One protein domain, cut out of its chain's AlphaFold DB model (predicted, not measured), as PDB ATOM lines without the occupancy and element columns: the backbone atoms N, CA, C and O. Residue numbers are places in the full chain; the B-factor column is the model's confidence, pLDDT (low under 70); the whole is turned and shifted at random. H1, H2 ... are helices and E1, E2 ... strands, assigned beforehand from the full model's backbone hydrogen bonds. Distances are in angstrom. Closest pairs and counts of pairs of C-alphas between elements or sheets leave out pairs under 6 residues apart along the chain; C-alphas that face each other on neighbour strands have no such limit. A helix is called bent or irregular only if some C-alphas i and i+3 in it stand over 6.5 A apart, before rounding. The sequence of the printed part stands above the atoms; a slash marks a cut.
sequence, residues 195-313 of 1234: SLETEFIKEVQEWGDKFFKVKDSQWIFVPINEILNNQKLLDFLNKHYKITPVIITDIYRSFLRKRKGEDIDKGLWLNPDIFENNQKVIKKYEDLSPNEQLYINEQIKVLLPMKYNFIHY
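This is residues 195 to 313 of the 1234 residues of the protein "Helicase C-terminal domain-containing protein" of Candidatus Marinimicrobia bacterium (UniProt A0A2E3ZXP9). What is at the core, and what surrounds it? A small two-stranded ribbon, E1 beside E2, and the long helix H5 make the core, with H4 crossing H5 and both packing on E2. H2 and H3 follow E1 round a corner to the last turn of H5, while H1 and E3 reach away to one end of the longest axis, and a long loop, residues 271 to 289, passes by E1. What are the counts and size? The printed part has 119 residues with five named helices and three named strands, in the order H1 E1 H2 H3 H4 E2 H5 E3; the sheet E1 - E2 is antiparallel and the class is mostly helix. It is compact, with a radius of gyration of the C-alphas of 14.2 A and spans of 45 by 33 by 26 A.

Where are the strands? E1 is residues 218 to 223, 16.8 A long from C-alpha 218 at (84.652, -39.661, 46.163); E2 is residues 267 to 270 and E3 residues 308 to 312, ending with C-alpha 312 at (106.838, -16.095, 51.918). Where are the helices? H5, residues 290 to 307, is 26.1 A long; H4, residues 245 to 256, is 16.6 A; H3, residues 231 to 241, is 14.8 A; H2 is residues 224 to 229. H1, residues 195 to 207, is 19.8 A long from C-alpha 195 at (106.207, -18.487, 43.088), and is irregular, with C-alphas 195 and 198 7.1 A apart.

How do E1 and E2 pair? They are antiparallel at 157 degrees, with N 222 and O 268 at 2.8 A and N 220 and O 270 at 2.9 A, within hydrogen-bond range. Which helices touch? H4 and H5 touch at a steep tilt of 42 degrees, opposite ways, the closest C-alphas being those of Ile 251 and Gln 299, 5.5 A apart. H2 only just touches H4, with 3 pairs of C-alphas within 8 A, the closest being those of Ile 224 and Ile 248 at 7.7 A. Every O i to N i+4 pair is within hydrogen-bond range in H2, H3 and H4, against 8 of 9 in H1 and 11 of 14 in H5. What of H1 and E3? H1 is near H5, and E3 pairs with no named strand.

How far does it reach? The two C-alphas farthest apart are those of Gln 279 and Tyr 313, at 47.8 A. Is it continuous and confident? The printed part has no cut, the link from E2 to H5 is long, and pLDDT is under 70 at residue 262 and residues 275 to 279.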
ATOM      1  N   SER A 195     106.397 -17.781  44.356       76.56
ATOM      2  CA  SER A 195     106.207 -18.487  43.088       76.56
ATOM      3  C   SER A 195     105.960 -19.997  43.229       76.56
ATOM      4  O   SER A 195     105.482 -20.611  42.275       76.56
ATOM      5  N   LEU A 196     106.302 -20.615  44.368       82.19
ATOM      6  CA  LEU A 196     106.144 -22.057  44.594       82.19
ATOM      7  C   LEU A 196     104.839 -22.423  45.306       82.19
ATOM      8  O   LEU A 196     104.447 -23.585  45.243       82.19
ATOM      9  N   GLU A 197     104.122 -21.465  45.905       84.88
ATOM     10  CA  GLU A 197     102.901 -21.749  46.679       84.88
ATOM     11  C   GLU A 197     101.878 -22.540  45.858       84.88
ATOM     12  O   GLU A 197     101.364 -23.561  46.302       84.88
ATOM     13  N   THR A 198     101.621 -22.112  44.619       80.44
ATOM     14  CA  THR A 198     100.627 -22.770  43.758       80.44
ATOM     15  C   THR A 198     101.015 -24.211  43.426       80.44
ATOM     16  O   THR A 198     100.136 -25.061  43.306       80.44
ATOM     17  N   GLU A 199     102.306 -24.498  43.253       80.62
ATOM     18  CA  GLU A 199     102.769 -25.859  42.968       80.62
ATOM     19  C   GLU A 199     102.746 -26.720  44.233       80.62
ATOM     20  O   GLU A 199     102.262 -27.847  44.192       80.62
ATOM     21  N   PHE A 200     103.147 -26.157  45.377       86.12
ATOM     22  CA  PHE A 200     103.048 -26.816  46.677       86.12
ATOM     23  C   PHE A 200     101.596 -27.192  47.010       86.12
ATOM     24  O   PHE A 200     101.327 -28.304  47.454       86.12
ATOM     25  N   ILE A 201     100.634 -26.306  46.730       84.31
ATOM     26  CA  ILE A 201      99.201 -26.580  46.909       84.31
ATOM     27  C   ILE A 201      98.745 -27.782  46.073       84.31
ATOM     28  O   ILE A 201      97.972 -28.600  46.568       84.31
ATOM     29  N   LYS A 202      99.217 -27.925  44.829       82.12
ATOM     30  CA  LYS A 202      98.884 -29.102  44.005       82.12
ATOM     31  C   LYS A 202      99.468 -30.383  44.589       82.12
ATOM     32  O   LYS A 202      98.780 -31.394  44.617       82.12
ATOM     33  N   GLU A 203     100.698 -30.329  45.090       85.44
ATOM     34  CA  GLU A 203     101.329 -31.470  45.760       85.44
ATOM     35  C   GLU A 203     100.551 -31.857  47.033       85.44
ATOM     36  O   GLU A 203     100.359 -33.041  47.297       85.44
ATOM     37  N   VAL A 204     100.010 -30.889  47.789       86.56
ATOM     38  CA  VAL A 204      99.108 -31.169  48.928       86.56
ATOM     39  C   VAL A 204      97.826 -31.859  48.461       86.56
ATOM     40  O   VAL A 204      97.350 -32.775  49.125       86.56
ATOM     41  N   GLN A 205      97.284 -31.483  47.303       82.44
ATOM     42  CA  GLN A 205      96.120 -32.161  46.723       82.44
ATOM     43  C   GLN A 205      96.423 -33.589  46.236       82.44
ATOM     44  O   GLN A 205      95.494 -34.355  46.016       82.44
ATOM     45  N   GLU A 206      97.685 -33.978  46.064       79.50
ATOM     46  CA  GLU A 206      98.063 -35.335  45.641       79.50
ATOM     47  C   GLU A 206      98.483 -36.208  46.839       79.50
ATOM     48  O   GLU A 206      98.027 -37.347  47.011       79.50
ATOM     49  N   TRP A 207      99.316 -35.655  47.722       80.56
ATOM     50  CA  TRP A 207      99.966 -36.378  48.819       80.56
ATOM     51  C   TRP A 207      99.357 -36.109  50.196       80.56
ATOM     52  O   TRP A 207      99.633 -36.866  51.126       80.56
ATOM     53  N   GLY A 208      98.537 -35.066  50.327       81.06
ATOM     54  CA  GLY A 208      97.943 -34.634  51.589       81.06
ATOM     55  C   GLY A 208      96.816 -35.531  52.104       81.06
ATOM     56  O   GLY A 208      96.591 -36.644  51.618       81.06
ATOM     57  N   ASP A 209      96.087 -35.031  53.102       77.69
ATOM     58  CA  ASP A 209      94.901 -35.707  53.644       77.69
ATOM     59  C   ASP A 209      93.872 -36.029  52.542       77.69
ATOM     60  O   ASP A 209      93.710 -35.259  51.590       77.69
ATOM     61  N   LYS A 210      93.141 -37.145  52.691       73.44
ATOM     62  CA  LYS A 210      92.051 -37.555  51.786       73.44
ATOM     63  C   LYS A 210      91.095 -36.402  51.472       73.44
ATOM     64  O   LYS A 210      90.675 -36.272  50.329       73.44
ATOM     65  N   PHE A 211      90.795 -35.542  52.443       74.38
ATOM     66  CA  PHE A 211      89.926 -34.379  52.266       74.38
ATOM     67  C   PHE A 211      90.404 -33.409  51.167       74.38
ATOM     68  O   PHE A 211      89.587 -32.761  50.517       74.38
ATOM     69  N   PHE A 212      91.716 -33.313  50.924       78.31
ATOM     70  CA  PHE A 212      92.300 -32.443  49.899       78.31
ATOM     71  C   PHE A 212      92.570 -33.160  48.569       78.31
ATOM     72  O   PHE A 212      92.894 -32.491  47.585       78.31
ATOM     73  N   LYS A 213      92.392 -34.488  48.497       78.56
ATOM     74  CA  LYS A 213      92.627 -35.287  47.284       78.56
ATOM     75  C   LYS A 213      91.494 -35.182  46.282       78.56
ATOM     76  O   LYS A 213      90.719 -36.115  46.111       78.56
ATOM     77  N   VAL A 214      91.394 -34.037  45.613       76.81
ATOM     78  CA  VAL A 214      90.236 -33.675  44.783       76.81
ATOM     79  C   VAL A 214      89.872 -34.725  43.735       76.81
ATOM     80  O   VAL A 214      88.711 -35.120  43.665       76.81
ATOM     81  N   LYS A 215      90.850 -35.194  42.956       74.25
ATOM     82  CA  LYS A 215      90.614 -36.106  41.826       74.25
ATOM     83  C   LYS A 215      90.406 -37.560  42.247       74.25
ATOM     84  O   LYS A 215      89.536 -38.225  41.698       74.25
ATOM     85  N   ASP A 216      91.164 -38.012  43.243       70.50
ATOM     86  CA  ASP A 216      91.137 -39.403  43.715       70.50
ATOM     87  C   ASP A 216      90.000 -39.662  44.718       70.50
ATOM     88  O   ASP A 216      89.729 -40.809  45.078       70.50
ATOM     89  N   SER A 217      89.342 -38.602  45.200       76.44
ATOM     90  CA  SER A 217      88.264 -38.706  46.179       76.44
ATOM     91  C   SER A 217      86.903 -38.931  45.546       76.44
ATOM     92  O   SER A 217      86.559 -38.437  44.471       76.44
ATOM     93  N   GLN A 218      86.092 -39.642  46.313       84.50
ATOM     94  CA  GLN A 218      84.652 -39.661  46.163       84.50
ATOM     95  C   GLN A 218      84.050 -38.500  46.951       84.50
ATOM     96  O   GLN A 218      84.543 -38.153  48.026       84.50
ATOM     97  N   TRP A 219      82.985 -37.908  46.419       87.31
ATOM     98  CA  TRP A 219      82.391 -36.691  46.953       87.31
ATOM     99  C   TRP A 219      80.892 -36.863  47.189       87.31
ATOM    100  O   TRP A 219      80.169 -37.386  46.340       87.31
ATOM    101  N   ILE A 220      80.435 -36.380  48.343       89.88
ATOM    102  CA  ILE A 220      79.021 -36.241  48.698       89.88
ATOM    103  C   ILE A 220      78.731 -34.788  49.065       89.88
ATOM    104  O   ILE A 220      79.513 -34.141  49.762       89.88
ATOM    105  N   PHE A 221      77.593 -34.269  48.621       90.62
ATOM    106  CA  PHE A 221      77.154 -32.935  49.011       90.62
ATOM    107  C   PHE A 221      76.308 -32.991  50.290       90.62
ATOM    108  O   PHE A 221      75.352 -33.766  50.410       90.62
ATOM    109  N   VAL A 222      76.655 -32.155  51.268       90.31
ATOM    110  CA  VAL A 222      75.938 -32.012  52.536       90.31
ATOM    111  C   VAL A 222      75.422 -30.574  52.665       90.31
ATOM    112  O   VAL A 222      76.223 -29.656  52.867       90.31
ATOM    113  N   PRO A 223      74.098 -30.355  52.558       91.44
ATOM    114  CA  PRO A 223      73.485 -29.045  52.752       91.44
ATOM    115  C   PRO A 223      73.782 -28.463  54.136       91.44
ATOM    116  O   PRO A 223      73.842 -29.186  55.132       91.44
ATOM    117  N   ILE A 224      73.897 -27.136  54.229       91.94
ATOM    118  CA  ILE A 224      74.260 -26.459  55.483       91.94
ATOM    119  C   ILE A 224      73.289 -26.759  56.631       91.94
ATOM    120  O   ILE A 224      73.725 -26.897  57.770       91.94
ATOM    121  N   ASN A 225      71.993 -26.912  56.347       90.19
ATOM    122  CA  ASN A 225      70.987 -27.204  57.370       90.19
ATOM    123  C   ASN A 225      71.229 -28.570  58.026       90.19
ATOM    124  O   ASN A 225      71.085 -28.704  59.236       90.19
ATOM    125  N   GLU A 226      71.661 -29.571  57.255       88.50
ATOM    126  CA  GLU A 226      72.014 -30.884  57.801       88.50
ATOM    127  C   GLU A 226      73.279 -30.824  58.662       88.50
ATOM    128  O   GLU A 226      73.348 -31.487  59.693       88.50
ATOM    129  N   ILE A 227      74.261 -30.001  58.274       88.69
ATOM    130  CA  ILE A 227      75.486 -29.794  59.060       88.69
ATOM    131  C   ILE A 227      75.149 -29.140  60.404       88.69
ATOM    132  O   ILE A 227      75.624 -29.588  61.442       88.69
ATOM    133  N   LEU A 228      74.307 -28.105  60.391       89.00
ATOM    134  CA  LEU A 228      73.892 -27.388  61.600       89.00
ATOM    135  C   LEU A 228      73.043 -28.256  62.539       89.00
ATOM    136  O   LEU A 228      73.139 -28.105  63.752       89.00
ATOM    137  N   ASN A 229      72.253 -29.180  61.990       90.19
ATOM    138  CA  ASN A 229      71.427 -30.101  62.772       90.19
ATOM    139  C   ASN A 229      72.207 -31.318  63.307       90.19
ATOM    140  O   ASN A 229      71.693 -32.051  64.151       90.19
ATOM    141  N   ASN A 230      73.441 -31.548  62.844       88.25
ATOM    142  CA  ASN A 230      74.296 -32.646  63.286       88.25
ATOM    143  C   ASN A 230      75.481 -32.119  64.107       88.25
ATOM    144  O   ASN A 230      76.575 -31.899  63.585       88.25
ATOM    145  N   GLN A 231      75.276 -31.968  65.421       88.75
ATOM    146  CA  GLN A 231      76.295 -31.431  66.329       88.75
ATOM    147  C   GLN A 231      77.606 -32.237  66.304       88.75
ATOM    148  O   GLN A 231      78.681 -31.651  66.315       88.75
ATOM    149  N   LYS A 232      77.538 -33.573  66.191       88.12
ATOM    150  CA  LYS A 232      78.737 -34.425  66.109       88.12
ATOM    151  C   LYS A 232      79.571 -34.113  64.867       88.12
ATOM    152  O   LYS A 232      80.792 -34.014  64.961       88.12
ATOM    153  N   LEU A 233      78.920 -33.948  63.714       85.62
ATOM    154  CA  LEU A 233      79.597 -33.561  62.478       85.62
ATOM    155  C   LEU A 233      80.176 -32.149  62.594       85.62
ATOM    156  O   LEU A 233      81.315 -31.930  62.198       85.62
ATOM    157  N   LEU A 234      79.417 -31.198  63.142       86.56
ATOM    158  CA  LEU A 234      79.878 -29.823  63.316       86.56
ATOM    159  C   LEU A 234      81.113 -29.749  64.230       86.56
ATOM    160  O   LEU A 234      82.094 -29.095  63.877       86.56
ATOM    161  N   ASP A 235      81.099 -30.469  65.353       85.94
ATOM    162  CA  ASP A 235      82.229 -30.562  66.280       85.94
ATOM    163  C   ASP A 235      83.439 -31.229  65.618       85.94
ATOM    164  O   ASP A 235      84.567 -30.765  65.781       85.94
ATOM    165  N   PHE A 236      83.219 -32.279  64.820       85.31
ATOM    166  CA  PHE A 236      84.272 -32.938  64.050       85.31
ATOM    167  C   PHE A 236      84.902 -31.997  63.011       85.31
ATOM    168  O   PHE A 236      86.125 -31.850  62.972       85.31
ATOM    169  N   LEU A 237      84.079 -31.313  62.209       85.00
ATOM    170  CA  LEU A 237      84.524 -30.357  61.191       85.00
ATOM    171  C   LEU A 237      85.284 -29.178  61.813       85.00
ATOM    172  O   LEU A 237      86.303 -28.739  61.272       85.00
ATOM    173  N   ASN A 238      84.837 -28.691  62.968       84.06
ATOM    174  CA  ASN A 238      85.524 -27.629  63.690       84.06
ATOM    175  C   ASN A 238      86.850 -28.123  64.295       84.06
ATOM    176  O   ASN A 238      87.890 -27.500  64.106       84.06
ATOM    177  N   LYS A 239      86.849 -29.278  64.968       79.75
ATOM    178  CA  LYS A 239      88.039 -29.814  65.642       79.75
ATOM    179  C   LYS A 239      89.149 -30.214  64.667       79.75
ATOM    180  O   LYS A 239      90.305 -29.895  64.919       79.75
ATOM    181  N   HIS A 240      88.812 -30.909  63.580       75.06
ATOM    182  CA  HIS A 240      89.803 -31.467  62.654       75.06
ATOM    183  C   HIS A 240      90.140 -30.539  61.482       75.06
ATOM    184  O   HIS A 240      91.260 -30.577  60.982       75.06
ATOM    185  N   TYR A 241      89.200 -29.688  61.055       76.81
ATOM    186  CA  TYR A 241      89.376 -28.844  59.867       76.81
ATOM    187  C   TYR A 241      89.197 -27.345  60.141       76.81
ATOM    188  O   TYR A 241      89.316 -26.544  59.215       76.81
ATOM    189  N   LYS A 242      88.925 -26.942  61.394       78.56
ATOM    190  CA  LYS A 242      88.667 -25.544  61.796       78.56
ATOM    191  C   LYS A 242      87.491 -24.911  61.029       78.56
ATOM    192  O   LYS A 242      87.428 -23.691  60.882       78.56
ATOM    193  N   ILE A 243      86.552 -25.729  60.534       85.38
ATOM    194  CA  ILE A 243      85.409 -25.280  59.727       85.38
ATOM    195  C   ILE A 243      84.256 -24.855  60.636       85.38
ATOM    196  O   ILE A 243      83.777 -25.619  61.468       85.38
ATOM    197  N   THR A 244      83.766 -23.637  60.418       88.12
ATOM    198  CA  THR A 244      82.616 -23.048  61.113       88.12
ATOM    199  C   THR A 244      81.519 -22.684  60.108       88.12
ATOM    200  O   THR A 244      81.805 -22.523  58.917       88.12
ATOM    201  N   PRO A 245      80.266 -22.465  60.546       87.69
ATOM    202  CA  PRO A 245      79.185 -22.039  59.650       87.69
ATOM    203  C   PRO A 245      79.487 -20.748  58.870       87.69
ATOM    204  O   PRO A 245      79.014 -20.560  57.744       87.69
ATOM    205  N   VAL A 246      80.308 -19.862  59.444       87.69
ATOM    206  CA  VAL A 246      80.785 -18.640  58.781       87.69
ATOM    207  C   VAL A 246      81.660 -18.995  57.579       87.69
ATOM    208  O   VAL A 246      81.406 -18.509  56.481       87.69
ATOM    209  N   ILE A 247      82.603 -19.923  57.749       87.81
ATOM    210  CA  ILE A 247      83.501 -20.376  56.677       87.81
ATOM    211  C   ILE A 247      82.717 -21.046  55.546       87.81
ATOM    212  O   ILE A 247      82.944 -20.731  54.382       87.81
ATOM    213  N   ILE A 248      81.733 -21.894  55.871       89.81
ATOM    214  CA  ILE A 248      80.831 -22.502  54.871       89.81
ATOM    215  C   ILE A 248      80.128 -21.410  54.052       89.81
ATOM    216  O   ILE A 248      79.974 -21.504  52.835       89.81
ATOM    217  N   THR A 249      79.726 -20.329  54.721       89.31
ATOM    218  CA  THR A 249      79.098 -19.183  54.063       89.31
ATOM    219  C   THR A 249      80.059 -18.446  53.137       89.31
ATOM    220  O   THR A 249      79.660 -18.059  52.039       89.31
ATOM    221  N   ASP A 250      81.309 -18.264  53.547       86.62
ATOM    222  CA  ASP A 250      82.315 -17.573  52.745       86.62
ATOM    223  C   ASP A 250      82.748 -18.390  51.522       86.62
ATOM    224  O   ASP A 250      82.877 -17.823  50.434       86.62
ATOM    225  N   ILE A 251      82.857 -19.716  51.657       89.19
ATOM    226  CA  ILE A 251      83.065 -20.637  50.529       89.19
ATOM    227  C   ILE A 251      81.941 -20.468  49.506       89.19
ATOM    228  O   ILE A 251      82.204 -20.201  48.331       89.19
ATOM    229  N   TYR A 252      80.688 -20.559  49.958       91.44
ATOM    230  CA  TYR A 252      79.530 -20.446  49.076       91.44
ATOM    231  C   TYR A 252      79.474 -19.084  48.370       91.44
ATOM    232  O   TYR A 252      79.253 -19.013  47.164       91.44
ATOM    233  N   ARG A 253      79.763 -17.988  49.083       88.00
ATOM    234  CA  ARG A 253      79.868 -16.647  48.480       88.00
ATOM    235  C   ARG A 253      80.976 -16.566  47.427       88.00
ATOM    236  O   ARG A 253      80.781 -15.901  46.410       88.00
ATOM    237  N   SER A 254      82.127 -17.202  47.656       86.62
ATOM    238  CA  SER A 254      83.224 -17.245  46.677       86.62
ATOM    239  C   SER A 254      82.811 -17.992  45.408       86.62
ATOM    240  O   SER A 254      83.038 -17.499  44.303       86.62
ATOM    241  N   PHE A 255      82.129 -19.130  45.567       91.19
ATOM    242  CA  PHE A 255      81.549 -19.905  44.470       91.19
ATOM    243  C   PHE A 255      80.521 -19.088  43.664       91.19
ATOM    244  O   PHE A 255      80.652 -18.962  42.443       91.19
ATOM    245  N   LEU A 256      79.559 -18.444  44.338       88.62
ATOM    246  CA  LEU A 256      78.514 -17.637  43.695       88.62
ATOM    247  C   LEU A 256      79.068 -16.510  42.813       88.62
ATOM    248  O   LEU A 256      78.453 -16.160  41.811       88.62
ATOM    249  N   ARG A 257      80.234 -15.946  43.154       86.94
ATOM    250  CA  ARG A 257      80.880 -14.886  42.359       86.94
ATOM    251  C   ARG A 257      81.465 -15.377  41.031       86.94
ATOM    252  O   ARG A 257      81.762 -14.550  40.177       86.94
ATOM    253  N   LYS A 258      81.696 -16.685  40.878       86.50
ATOM    254  CA  LYS A 258      82.440 -17.275  39.749       86.50
ATOM    255  C   LYS A 258      81.613 -18.222  38.888       86.50
ATOM    256  O   LYS A 258      82.029 -18.532  37.772       86.50
ATOM    257  N   ARG A 259      80.481 -18.701  39.403       84.56
ATOM    258  CA  ARG A 259      79.603 -19.633  38.694       84.56
ATOM    259  C   ARG A 259      78.997 -19.017  37.433       84.56
ATOM    260  O   ARG A 259      78.817 -17.803  37.336       84.56
ATOM    261  N   LYS A 260      78.596 -19.881  36.503       79.06
ATOM    262  CA  LYS A 260      77.744 -19.531  35.359       79.06
ATOM    263  C   LYS A 260      76.567 -20.509  35.320       79.06
ATOM    264  O   LYS A 260      76.796 -21.712  35.262       79.06
ATOM    265  N   GLY A 261      75.327 -20.021  35.349       74.06
ATOM    266  CA  GLY A 261      74.133 -20.880  35.293       74.06
ATOM    267  C   GLY A 261      73.718 -21.473  36.649       74.06
ATOM    268  O   GLY A 261      73.603 -20.722  37.611       74.06
ATOM    269  N   GLU A 262      73.457 -22.787  36.670       65.62
ATOM    270  CA  GLU A 262      72.716 -23.560  37.694       65.62
ATOM    271  C   GLU A 262      72.879 -23.147  39.171       65.62
ATOM    272  O   GLU A 262      73.960 -22.773  39.649       65.62
ATOM    273  N   ASP A 263      71.772 -23.286  39.912       76.56
ATOM    274  CA  ASP A 263      71.718 -23.124  41.364       76.56
ATOM    275  C   ASP A 263      72.158 -24.408  42.072       76.56
ATOM    276  O   ASP A 263      71.535 -25.456  41.933       76.56
ATOM    277  N   ILE A 264      73.259 -24.310  42.821       83.06
ATOM    278  CA  ILE A 264      73.713 -25.342  43.754       83.06
ATOM    279  C   ILE A 264      73.444 -24.809  45.154       83.06
ATOM    280  O   ILE A 264      73.818 -23.675  45.454       83.06
ATOM    281  N   ASP A 265      72.835 -25.626  46.009       88.44
ATOM    282  CA  ASP A 265      72.529 -25.245  47.384       88.44
ATOM    283  C   ASP A 265      73.784 -24.892  48.202       88.44
ATOM    284  O   ASP A 265      74.924 -25.270  47.915       88.44
ATOM    285  N   LYS A 266      73.575 -24.159  49.296       92.25
ATOM    286  CA  LYS A 266      74.632 -23.846  50.260       92.25
ATOM    287  C   LYS A 266      74.948 -25.075  51.119       92.25
ATOM    288  O   LYS A 266      74.062 -25.615  51.779       92.25
ATOM    289  N   GLY A 267      76.215 -25.470  51.194       92.12
ATOM    290  CA  GLY A 267      76.637 -26.667  51.918       92.12
ATOM    291  C   GLY A 267      78.139 -26.911  51.814       92.12
ATOM    292  O   GLY A 267      78.902 -25.986  51.547       92.12
ATOM    293  N   LEU A 268      78.554 -28.154  52.036       91.19
ATOM    294  CA  LEU A 268      79.927 -28.616  51.839       91.19
ATOM    295  C   LEU A 268      79.942 -29.897  51.018       91.19
ATOM    296  O   LEU A 268      79.074 -30.754  51.167       91.19
ATOM    297  N   TRP A 269      80.986 -30.053  50.219       89.88
ATOM    298  CA  TRP A 269      81.340 -31.337  49.639       89.88
ATOM    299  C   TRP A 269      82.271 -32.069  50.604       89.88
ATOM    300  O   TRP A 269      83.300 -31.524  50.993       89.88
ATOM    301  N   LEU A 270      81.910 -33.274  51.032       87.06
ATOM    302  CA  LEU A 270      82.688 -34.079  51.976       87.06
ATOM    303  C   LEU A 270      83.053 -35.428  51.354       87.06
ATOM    304  O   LEU A 270      82.391 -35.901  50.430       87.06
ATOM    305  N   ASN A 271      84.101 -36.052  51.885       80.81
ATOM    306  CA  ASN A 271      84.419 -37.439  51.569       80.81
ATOM    307  C   ASN A 271      83.395 -38.370  52.266       80.81
ATOM    308  O   ASN A 271      83.085 -38.119  53.434       80.81
ATOM    309  N   PRO A 272      82.879 -39.425  51.604       78.25
ATOM    310  CA  PRO A 272      81.960 -40.393  52.206       78.25
ATOM    311  C   PRO A 272      82.449 -40.974  53.538       78.25
ATOM    312  O   PRO A 272      81.645 -41.153  54.445       78.25
ATOM    313  N   ASP A 273      83.762 -41.180  53.699       75.00
ATOM    314  CA  ASP A 273      84.368 -41.702  54.936       75.00
ATOM    315  C   ASP A 273      84.125 -40.785  56.157       75.00
ATOM    316  O   ASP A 273      84.234 -41.224  57.300       75.00
ATOM    317  N   ILE A 274      83.823 -39.499  55.935       72.56
ATOM    318  CA  ILE A 274      83.595 -38.493  56.986       72.56
ATOM    319  C   ILE A 274      82.132 -38.485  57.455       72.56
ATOM    320  O   ILE A 274      81.833 -38.024  58.558       72.56
ATOM    321  N   PHE A 275      81.205 -38.968  56.628       67.12
ATOM    322  CA  PHE A 275      79.771 -38.878  56.882       67.12
ATOM    323  C   PHE A 275      79.117 -40.248  56.691       67.12
ATOM    324  O   PHE A 275      78.842 -40.672  55.570       67.12
ATOM    325  N   GLU A 276      78.827 -40.925  57.802       58.72
ATOM    326  CA  GLU A 276      78.140 -42.223  57.833       58.72
ATOM    327  C   GLU A 276      76.662 -42.089  57.422       58.72
ATOM    328  O   GLU A 276      75.758 -42.125  58.258       58.72
ATOM    329  N   ASN A 277      76.379 -41.909  56.130       58.28
ATOM    330  CA  ASN A 277      75.009 -41.981  55.631       58.28
ATOM    331  C   ASN A 277      74.923 -42.652  54.251       58.28
ATOM    332  O   ASN A 277      75.268 -42.065  53.227       58.28
ATOM    333  N   ASN A 278      74.393 -43.877  54.232       55.81
ATOM    334  CA  ASN A 278      74.338 -44.769  53.065       55.81
ATOM    335  C   ASN A 278      73.304 -44.367  51.990       55.81
ATOM    336  O   ASN A 278      73.096 -45.118  51.041       55.81
ATOM    337  N   GLN A 279      72.623 -43.224  52.132       62.31
ATOM    338  CA  GLN A 279      71.529 -42.801  51.239       62.31
ATOM    339  C   GLN A 279      71.888 -41.656  50.272       62.31
ATOM    340  O   GLN A 279      71.038 -41.251  49.480       62.31
ATOM    341  N   LYS A 280      73.116 -41.113  50.306       71.12
ATOM    342  CA  LYS A 280      73.524 -39.995  49.432       71.12
ATOM    343  C   LYS A 280      74.256 -40.458  48.174       71.12
ATOM    344  O   LYS A 280      75.000 -41.432  48.196       71.12
ATOM    345  N   VAL A 281      74.063 -39.716  47.079       77.56
ATOM    346  CA  VAL A 281      74.735 -39.977  45.798       77.56
ATOM    347  C   VAL A 281      76.220 -39.669  45.938       77.56
ATOM    348  O   VAL A 281      76.610 -38.519  46.140       77.56
ATOM    349  N   ILE A 282      77.037 -40.708  45.809       83.62
ATOM    350  CA  ILE A 282      78.489 -40.601  45.750       83.62
ATOM    351  C   ILE A 282      78.877 -40.321  44.299       83.62
ATOM    352  O   ILE A 282      78.562 -41.115  43.412       83.62
ATOM    353  N   LYS A 283      79.567 -39.207  44.055       85.56
ATOM    354  CA  LYS A 283      80.083 -38.847  42.727       85.56
ATOM    355  C   LYS A 283      81.607 -38.882  42.724       85.56
ATOM    356  O   LYS A 283      82.240 -38.477  43.704       85.56
ATOM    357  N   LYS A 284      82.213 -39.339  41.627       85.56
ATOM    358  CA  LYS A 284      83.639 -39.090  41.372       85.56
ATOM    359  C   LYS A 284      83.803 -37.684  40.816       85.56
ATOM    360  O   LYS A 284      82.878 -37.153  40.210       85.56
ATOM    361  N   TYR A 285      84.985 -37.094  40.983       83.62
ATOM    362  CA  TYR A 285      85.238 -35.725  40.526       83.62
ATOM    363  C   TYR A 285      84.966 -35.521  39.025       83.62
ATOM    364  O   TYR A 285      84.461 -34.479  38.613       83.62
ATOM    365  N   GLU A 286      85.269 -36.530  38.210       83.69
ATOM    366  CA  GLU A 286      85.075 -36.517  36.754       83.69
ATOM    367  C   GLU A 286      83.595 -36.529  36.345       83.69
ATOM    368  O   GLU A 286      83.253 -35.997  35.293       83.69
ATOM    369  N   ASP A 287      82.729 -37.069  37.206       86.50
ATOM    370  CA  ASP A 287      81.282 -37.171  36.991       86.50
ATOM    371  C   ASP A 287      80.524 -35.921  37.492       86.50
ATOM    372  O   ASP A 287      79.302 -35.827  37.356       86.50
ATOM    373  N   LEU A 288      81.228 -34.967  38.115       86.88
ATOM    374  CA  LEU A 288      80.658 -33.717  38.618       86.88
ATOM    375  C   LEU A 288      80.433 -32.702  37.492       86.88
ATOM    376  O   LEU A 288      81.245 -32.571  36.575       86.88
ATOM    377  N   SER A 289      79.371 -31.902  37.612       88.31
ATOM    378  CA  SER A 289      79.134 -30.780  36.703       88.31
ATOM    379  C   SER A 289      80.235 -29.710  36.835       88.31
ATOM    380  O   SER A 289      80.871 -29.594  37.889       88.31
ATOM    381  N   PRO A 290      80.454 -28.856  35.815       87.00
ATOM    382  CA  PRO A 290      81.456 -27.790  35.893       87.00
ATOM    383  C   PRO A 290      81.280 -26.853  37.101       87.00
ATOM    384  O   PRO A 290      82.267 -26.403  37.683       87.00
ATOM    385  N   ASN A 291      80.035 -26.574  37.511       88.19
ATOM    386  CA  ASN A 291      79.755 -25.760  38.697       88.19
ATOM    387  C   ASN A 291      80.013 -26.536  40.001       88.19
ATOM    388  O   ASN A 291      80.509 -25.946  40.959       88.19
ATOM    389  N   GLU A 292      79.744 -27.844  40.046       89.62
ATOM    390  CA  GLU A 292      80.080 -28.689  41.201       89.62
ATOM    391  C   GLU A 292      81.607 -28.776  41.395       89.62
ATOM    392  O   GLU A 292      82.110 -28.542  42.496       89.62
ATOM    393  N   GLN A 293      82.363 -29.003  40.313       88.75
ATOM    394  CA  GLN A 293      83.831 -28.979  40.328       88.75
ATOM    395  C   GLN A 293      84.373 -27.616  40.777       88.75
ATOM    396  O   GLN A 293      85.306 -27.549  41.584       88.75
ATOM    397  N   LEU A 294      83.782 -26.518  40.289       88.44
ATOM    398  CA  LEU A 294      84.127 -25.161  40.714       88.44
ATOM    399  C   LEU A 294      83.883 -24.960  42.215       88.44
ATOM    400  O   LEU A 294      84.738 -24.385  42.884       88.44
ATOM    401  N   TYR A 295      82.761 -25.444  42.755       91.56
ATOM    402  CA  TYR A 295      82.457 -25.344  44.183       91.56
ATOM    403  C   TYR A 295      83.517 -26.071  45.013       91.56
ATOM    404  O   TYR A 295      84.105 -25.463  45.905       91.56
ATOM    405  N   ILE A 296      83.841 -27.325  44.682       89.06
ATOM    406  CA  ILE A 296      84.896 -28.077  45.382       89.06
ATOM    407  C   ILE A 296      86.228 -27.324  45.323       89.06
ATOM    408  O   ILE A 296      86.887 -27.152  46.346       89.06
ATOM    409  N   ASN A 297      86.607 -26.800  44.157       86.62
ATOM    410  CA  ASN A 297      87.854 -26.050  44.010       86.62
ATOM    411  C   ASN A 297      87.876 -24.776  44.875       86.62
ATOM    412  O   ASN A 297      88.890 -24.483  45.511       86.62
ATOM    413  N   GLU A 298      86.769 -24.031  44.945       87.44
ATOM    414  CA  GLU A 298      86.649 -22.859  45.821       87.44
ATOM    415  C   GLU A 298      86.639 -23.242  47.308       87.44
ATOM    416  O   GLU A 298      87.248 -22.542  48.117       87.44
ATOM    417  N   GLN A 299      86.026 -24.373  47.665       90.31
ATOM    418  CA  GLN A 299      86.065 -24.935  49.014       90.31
ATOM    419  C   GLN A 299      87.506 -25.243  49.431       90.31
ATOM    420  O   GLN A 299      87.976 -24.727  50.444       90.31
ATOM    421  N   ILE A 300      88.243 -26.024  48.637       85.81
ATOM    422  CA  ILE A 300      89.638 -26.372  48.936       85.81
ATOM    423  C   ILE A 300      90.518 -25.121  49.017       85.81
ATOM    424  O   ILE A 300      91.347 -25.013  49.919       85.81
ATOM    425  N   LYS A 301      90.294 -24.136  48.140       83.12
ATOM    426  CA  LYS A 301      91.029 -22.866  48.151       83.12
ATOM    427  C   LYS A 301      90.877 -22.088  49.464       83.12
ATOM    428  O   LYS A 301      91.825 -21.433  49.884       83.12
ATOM    429  N   VAL A 302      89.704 -22.133  50.096       83.38
ATOM    430  CA  VAL A 302      89.460 -21.463  51.385       83.38
ATOM    431  C   VAL A 302      90.007 -22.281  52.553       83.38
ATOM    432  O   VAL A 302      90.564 -21.707  53.484       83.38
ATOM    433  N   LEU A 303      89.861 -23.607  52.509       83.75
ATOM    434  CA  LEU A 303      90.188 -24.489  53.632       83.75
ATOM    435  C   LEU A 303      91.684 -24.774  53.772       83.75
ATOM    436  O   LEU A 303      92.192 -24.889  54.885       83.75
ATOM    437  N   LEU A 304      92.411 -24.866  52.661       83.44
ATOM    438  CA  LEU A 304      93.820 -25.250  52.681       83.44
ATOM    439  C   LEU A 304      94.707 -24.257  53.464       83.44
ATOM    440  O   LEU A 304      95.454 -24.722  54.327       83.44
ATOM    441  N   PRO A 305      94.571 -22.920  53.310       76.31
ATOM    442  CA  PRO A 305      95.307 -21.945  54.126       76.31
ATOM    443  C   PRO A 305      94.973 -21.964  55.629       76.31
ATOM    444  O   PRO A 305      95.643 -21.297  56.415       76.31
ATOM    445  N   MET A 306      93.916 -22.674  56.046       78.94
ATOM    446  CA  MET A 306      93.560 -22.839  57.463       78.94
ATOM    447  C   MET A 306      94.327 -23.990  58.124       78.94
ATOM    448  O   MET A 306      94.505 -23.987  59.346       78.94
ATOM    449  N   LYS A 307      94.778 -24.960  57.317       83.88
ATOM    450  CA  LYS A 307      95.612 -26.089  57.744       83.88
ATOM    451  C   LYS A 307      97.100 -25.813  57.518       83.88
ATOM    452  O   LYS A 307      97.900 -26.078  58.407       83.88
ATOM    453  N   TYR A 308      97.447 -25.242  56.364       87.69
ATOM    454  CA  TYR A 308      98.810 -24.873  55.984       87.69
ATOM    455  C   TYR A 308      99.008 -23.360  56.091       87.69
ATOM    456  O   TYR A 308      98.434 -22.585  55.327       87.69
ATOM    457  N   ASN A 309      99.852 -22.927  57.028       88.44
ATOM    458  CA  ASN A 309     100.212 -21.521  57.186       88.44
ATOM    459  C   ASN A 309     101.395 -21.167  56.277       88.44
ATOM    460  O   ASN A 309     102.541 -21.437  56.633       88.44
ATOM    461  N   PHE A 310     101.132 -20.536  55.133       89.31
ATOM    462  CA  PHE A 310     102.193 -20.104  54.220       89.31
ATOM    463  C   PHE A 310     102.867 -18.807  54.680       89.31
ATOM    464  O   PHE A 310     102.200 -17.833  55.033       89.31
ATOM    465  N   ILE A 311     104.200 -18.800  54.660       90.38
ATOM    466  CA  ILE A 311     105.038 -17.626  54.912       90.38
ATOM    467  C   ILE A 311     106.017 -17.486  53.749       90.38
ATOM    468  O   ILE A 311     106.843 -18.364  53.502       90.38
ATOM    469  N   HIS A 312     105.940 -16.371  53.034       89.81
ATOM    470  CA  HIS A 312     106.838 -16.095  51.918       89.81
ATOM    471  C   HIS A 312     108.115 -15.433  52.405       89.81
ATOM    472  O   HIS A 312     108.046 -14.544  53.246       89.81
ATOM    473  N   TYR A 313     109.266 -15.837  51.869       82.69
ATOM    474  CA  TYR A 313     110.559 -15.234  52.220       82.69
ATOM    475  C   TYR A 313     111.169 -14.347  51.123       82.69
ATOM    476  O   TYR A 313     112.235 -13.773  51.319       82.69
TER     477      TYR A 313